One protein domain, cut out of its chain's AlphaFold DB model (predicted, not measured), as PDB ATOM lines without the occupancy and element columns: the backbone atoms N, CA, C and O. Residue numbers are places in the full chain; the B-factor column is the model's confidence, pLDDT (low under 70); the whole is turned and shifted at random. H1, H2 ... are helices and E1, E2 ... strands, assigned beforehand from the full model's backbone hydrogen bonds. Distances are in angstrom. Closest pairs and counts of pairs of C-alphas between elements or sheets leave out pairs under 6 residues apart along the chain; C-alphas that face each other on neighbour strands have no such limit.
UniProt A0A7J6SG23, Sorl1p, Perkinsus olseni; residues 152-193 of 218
ATOM      1  N   GLU A 152      80.186 151.506 139.606       77.69
ATOM      2  CA  GLU A 152      81.121 152.594 139.315       77.69
ATOM      3  C   GLU A 152      82.555 152.262 139.747       77.69
ATOM      4  O   GLU A 152      83.511 152.773 139.167       77.69
ATOM      5  N   ASP A 153      82.717 151.320 140.681       79.12
ATOM      6  CA  ASP A 153      84.020 150.836 141.143       79.12
ATOM      7  C   ASP A 153      84.695 149.867 140.151       79.12
ATOM      8  O   ASP A 153      85.799 149.379 140.409       79.12
ATOM      9  N   TYR A 154      84.064 149.578 139.006       80.88
ATOM     10  CA  TYR A 154      84.597 148.705 137.958       80.88
ATOM     11  C   TYR A 154      84.902 149.472 136.668       80.88
ATOM     12  O   TYR A 154      84.086 150.254 136.170       80.88
ATOM     13  N   HIS A 155      86.040 149.147 136.053       82.75
ATOM     14  CA  HIS A 155      86.352 149.498 134.669       82.75
ATOM     15  C   HIS A 155      86.164 148.294 133.741       82.75
ATOM     16  O   HIS A 155      86.119 147.141 134.178       82.75
ATOM     17  N   CYS A 156      86.088 148.538 132.433       83.00
ATOM     18  CA  CYS A 156      86.068 147.446 131.465       83.00
ATOM     19  C   CYS A 156      87.396 146.683 131.463       83.00
ATOM     20  O   CYS A 156      88.473 147.258 131.630       83.00
ATOM     21  N   ALA A 157      87.308 145.368 131.287       82.00
ATOM     22  CA  ALA A 157      88.457 144.509 131.058       82.00
ATOM     23  C   ALA A 157      89.130 144.847 129.717       82.00
ATOM     24  O   ALA A 157      88.559 145.509 128.849       82.00
ATOM     25  N   LEU A 158      90.350 144.349 129.516       78.88
ATOM     26  CA  LEU A 158      91.055 144.517 128.249       78.88
ATOM     27  C   LEU A 158      90.223 143.966 127.075       78.88
ATOM     28  O   LEU A 158      89.757 142.828 127.116       78.88
ATOM     29  N   GLY A 159      90.062 144.771 126.022       81.69
ATOM     30  CA  GLY A 159      89.249 144.432 124.848       81.69
ATOM     31  C   GLY A 159      87.763 144.785 124.978       81.69
ATOM     32  O   GLY A 159      87.009 144.548 124.037       81.69
ATOM     33  N   PHE A 160      87.349 145.371 126.104       84.31
ATOM     34  CA  PHE A 160      85.991 145.844 126.354       84.31
ATOM     35  C   PHE A 160      85.967 147.366 126.506       84.31
ATOM     36  O   PHE A 160      86.905 147.956 127.040       84.31
ATOM     37  N   ALA A 161      84.881 148.002 126.072       86.50
ATOM     38  CA  ALA A 161      84.649 149.432 126.240       86.50
ATOM     39  C   ALA A 161      83.176 149.721 126.558       86.50
ATOM     40  O   ALA A 161      82.292 148.934 126.216       86.50
ATOM     41  N   ARG A 162      82.927 150.869 127.199       85.31
ATOM     42  CA  ARG A 162      81.584 151.443 127.362       85.31
ATOM     43  C   ARG A 162      81.358 152.483 126.274       85.31
ATOM     44  O   ARG A 162      82.255 153.274 125.976       85.31
ATOM     45  N   THR A 163      80.162 152.509 125.711       86.31
ATOM     46  CA  THR A 163      79.662 153.666 124.966       86.31
ATOM     47  C   THR A 163      79.295 154.782 125.949       86.31
ATOM     48  O   THR A 163      78.976 154.535 127.112       86.31
ATOM     49  N   LEU A 164      79.382 156.038 125.504       81.69
ATOM     50  CA  LEU A 164      79.026 157.194 126.331       81.69
ATOM     51  C   LEU A 164      77.577 157.071 126.823       81.69
ATOM     52  O   LEU A 164      76.660 156.950 126.016       81.69
ATOM     53  N   GLY A 165      77.382 157.129 128.141       78.25
ATOM     54  CA  GLY A 165      76.065 157.021 128.775       78.25
ATOM     55  C   GLY A 165      75.586 155.590 129.038       78.25
ATOM     56  O   GLY A 165      74.540 155.425 129.661       78.25
ATOM     57  N   GLU A 166      76.337 154.563 128.628       81.75
ATOM     58  CA  GLU A 166      76.049 153.172 128.983       81.75
ATOM     59  C   GLU A 166      76.936 152.708 130.141       81.75
ATOM     60  O   GLU A 166      78.123 153.027 130.238       81.75
ATOM     61  N   SER A 167      76.346 151.916 131.031       75.50
ATOM     62  CA  SER A 167      77.071 151.219 132.084       75.50
ATOM     63  C   SER A 167      77.731 149.951 131.532       75.50
ATOM     64  O   SER A 167      78.860 149.639 131.884       75.50
ATOM     65  N   GLU A 168      77.099 149.234 130.607       83.31
ATOM     66  CA  GLU A 168      77.580 147.935 130.126       83.31
ATOM     67  C   GLU A 168      78.925 148.000 129.370       83.31
ATOM     68  O   GLU A 168      79.148 148.844 128.503       83.31
ATOM     69  N   CYS A 169      79.826 147.061 129.675       83.44
ATOM     70  CA  CYS A 169      81.075 146.866 128.939       83.44
ATOM     71  C   CYS A 169      80.846 145.893 127.781       83.44
ATOM     72  O   CYS A 169      80.523 144.728 128.010       83.44
ATOM     73  N   ARG A 170      81.076 146.342 126.545       84.00
ATOM     74  CA  ARG A 170      80.939 145.511 125.341       84.00
ATOM     75  C   ARG A 170      82.286 145.258 124.667       84.00
ATOM     76  O   ARG A 170      83.180 146.098 124.773       84.00
ATOM     77  N   PRO A 171      82.450 144.118 123.974       83.75
ATOM     78  CA  PRO A 171      83.646 143.857 123.188       83.75
ATOM     79  C   PRO A 171      83.872 144.943 122.133       83.75
ATOM     80  O   PRO A 171      82.950 145.289 121.399       83.75
ATOM     81  N   VAL A 172      85.103 145.441 122.028       84.06
ATOM     82  CA  VAL A 172      85.505 146.373 120.957       84.06
ATOM     83  C   VAL A 172      85.704 145.623 119.635       84.06
ATOM     84  O   VAL A 172      85.359 146.129 118.574       84.06
ATOM     85  N   ASP A 173      86.220 144.394 119.714       79.38
ATOM     86  CA  ASP A 173      86.361 143.458 118.596       79.38
ATOM     87  C   ASP A 173      85.951 142.062 119.077       79.38
ATOM     88  O   ASP A 173      86.635 141.448 119.904       79.38
ATOM     89  N   VAL A 174      84.814 141.571 118.581       69.81
ATOM     90  CA  VAL A 174      84.224 140.268 118.934       69.81
ATOM     91  C   VAL A 174      85.118 139.078 118.567       69.81
ATOM     92  O   VAL A 174      85.165 138.096 119.313       69.81
ATOM     93  N   ASP A 175      85.892 139.163 117.485       67.44
ATOM     94  CA  ASP A 175      86.747 138.065 117.026       67.44
ATOM     95  C   ASP A 175      88.047 137.987 117.833       67.44
ATOM     96  O   ASP A 175      88.487 136.894 118.213       67.44
ATOM     97  N   ALA A 176      88.641 139.136 118.166       63.56
ATOM     98  CA  ALA A 176      89.830 139.204 119.015       63.56
ATOM     99  C   ALA A 176      89.516 138.878 120.489       63.56
ATOM    100  O   ALA A 176      90.273 138.162 121.153       63.56
ATOM    101  N   THR A 177      88.378 139.350 121.006       59.69
ATOM    102  CA  THR A 177      87.961 139.088 122.395       59.69
ATOM    103  C   THR A 177      87.505 137.649 122.615       59.69
ATOM    104  O   THR A 177      87.851 137.071 123.646       59.69
ATOM    105  N   SER A 178      86.830 137.006 121.653       60.59
ATOM    106  CA  SER A 178      86.394 135.604 121.787       60.59
ATOM    107  C   SER A 178      87.552 134.614 122.007       60.59
ATOM    108  O   SER A 178      87.387 133.608 122.702       60.59
ATOM    109  N   ARG A 179      88.749 134.903 121.474       58.75
ATOM    110  CA  ARG A 179      89.966 134.097 121.704       58.75
ATOM    111  C   ARG A 179      90.527 134.271 123.117       58.75
ATOM    112  O   ARG A 179      90.996 133.298 123.699       58.75
ATOM    113  N   SER A 180      90.431 135.480 123.671       54.66
ATOM    114  CA  SER A 180      90.849 135.813 125.040       54.66
ATOM    115  C   SER A 180      89.913 135.195 126.097       54.66
ATOM    116  O   SER A 180      90.373 134.585 127.062       54.66
ATOM    117  N   TRP A 181      88.593 135.228 125.864       51.06
ATOM    118  CA  TRP A 181      87.576 134.644 126.760       51.06
ATOM    119  C   TRP A 181      87.689 133.132 126.934       51.06
ATOM    120  O   TRP A 181      87.388 132.608 128.006       51.06
ATOM    121  N   LYS A 182      88.152 132.421 125.899       53.91
ATOM    122  CA  LYS A 182      88.408 130.976 125.982       53.91
ATOM    123  C   LYS A 182      89.584 130.626 126.902       53.91
ATOM    124  O   LYS A 182      89.651 129.490 127.356       53.91
ATOM    125  N   GLN A 183      90.499 131.564 127.166       50.66
ATOM    126  CA  GLN A 183      91.672 131.348 128.022       50.66
ATOM    127  C   GLN A 183      91.449 131.816 129.468       50.66
ATOM    128  O   GLN A 183      91.964 131.180 130.387       50.66
ATOM    129  N   HIS A 184      90.651 132.869 129.691       51.97
ATOM    130  CA  HIS A 184      90.326 133.386 131.026       51.97
ATOM    131  C   HIS A 184      88.852 133.835 131.110       51.97
ATOM    132  O   HIS A 184      88.527 134.937 130.664       51.97
ATOM    133  N   PRO A 185      87.945 133.018 131.683       48.62
ATOM    134  CA  PRO A 185      86.539 133.385 131.808       48.62
ATOM    135  C   PRO A 185      86.362 134.438 132.913       48.62
ATOM    136  O   PRO A 185      86.285 134.111 134.095       48.62
ATOM    137  N   MET A 186      86.304 135.714 132.532       51.56
ATOM    138  CA  MET A 186      85.911 136.813 133.420       51.56
ATOM    139  C   MET A 186      84.420 137.070 133.223       51.56
ATOM    140  O   MET A 186      84.006 137.594 132.192       51.56
ATOM    141  N   ILE A 187      83.602 136.681 134.199       50.19
ATOM    142  CA  ILE A 187      82.159 136.938 134.185       50.19
ATOM    143  C   ILE A 187      81.960 138.466 134.077       50.19
ATOM    144  O   ILE A 187      82.443 139.213 134.922       50.19
ATOM    145  N   ALA A 188      81.295 138.913 133.004       59.03
ATOM    146  CA  ALA A 188      80.893 140.297 132.698       59.03
ATOM    147  C   ALA A 188      81.923 141.299 132.119       59.03
ATOM    148  O   ALA A 188      81.588 142.473 131.986       59.03
ATOM    149  N   GLY A 189      83.138 140.894 131.711       63.94
ATOM    150  CA  GLY A 189      84.052 141.807 130.984       63.94
ATOM    151  C   GLY A 189      84.446 143.076 131.762       63.94
ATOM    152  O   GLY A 189      84.816 144.087 131.164       63.94
ATOM    153  N   MET A 190      84.361 143.026 133.092       66.62
ATOM    154  CA  MET A 190      84.647 144.118 134.021       66.62
ATOM    155  C   MET A 190      85.709 143.695 135.032       66.62
ATOM    156  O   MET A 190      85.829 142.521 135.379       66.62
ATOM    157  N   VAL A 191      86.485 144.662 135.510       70.00
ATOM    158  CA  VAL A 191      87.538 144.482 136.512       70.00
ATOM    159  C   VAL A 191      87.444 145.630 137.513       70.00
ATOM    160  O   VAL A 191      87.155 146.760 137.128       70.00
ATOM    161  N   LEU A 192      87.659 145.342 138.798       64.56
ATOM    162  CA  LEU A 192      87.689 146.370 139.842       64.56
ATOM    163  C   LEU A 192      88.773 147.410 139.545       64.56
ATOM    164  O   LEU A 192      89.922 147.052 139.270       64.56
ATOM    165  N   ALA A 193      88.423 148.687 139.656       59.28
ATOM    166  CA  ALA A 193      89.359 149.777 139.457       59.28
ATOM    167  C   ALA A 193      90.511 149.719 140.470       59.28
ATOM    168  O   ALA A 193      90.305 149.576 141.673       59.28
TER     169      ALA A 193
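What this domain is: This is residues 152 to 193 of the 218 residues of the protein "Sorl1p" of Perkinsus olseni (UniProt A0A7J6SG23). This is mostly loop, with little regular structure: a tiny ladder of two short strands, E1 and E2, pairs near the two ends of the printed part, and between them the chain makes a long loop that folds back on itself and then one short helix, H1. H1 lies at one end of the long axis and the loop's tip near Gly 165 at the other. The 42 residues, in the order E1, H1, E2, form a mixed class with an antiparallel sheet; named elements hold only 14 residues. The whole is compact, radius of gyration of the C-alphas 10.1 A, spanning 27 by 18 by 12 A.

How they stand to each other: E1, residues 154 to 156, and E2, residues 190 to 192, are antiparallel neighbours at 140 degrees; N 155 and O 191 are 2.8 A apart, within hydrogen-bond range. Residues 160 to 161 pair antiparallel with 170 to 171. In H1, residues 174 to 181, 2 of 4 O i to N i+4 pairs are within range.

Where its parts are: E1 begins at C-alpha 154 (84.597, 148.705, 137.958) and measures 6.8 A. H1 measures 10.2 A. E2 measures 6.9 A and ends at C-alpha 192 (87.689, 146.370, 139.842).

The domain as a whole: The farthest C-alphas, Gly 165 and Gln 183, are 30.1 A apart. The printed part has no cut. The link E1 to H1 is long. Residues 174 to 190 and 192 to 193 of the model have pLDDT under 70.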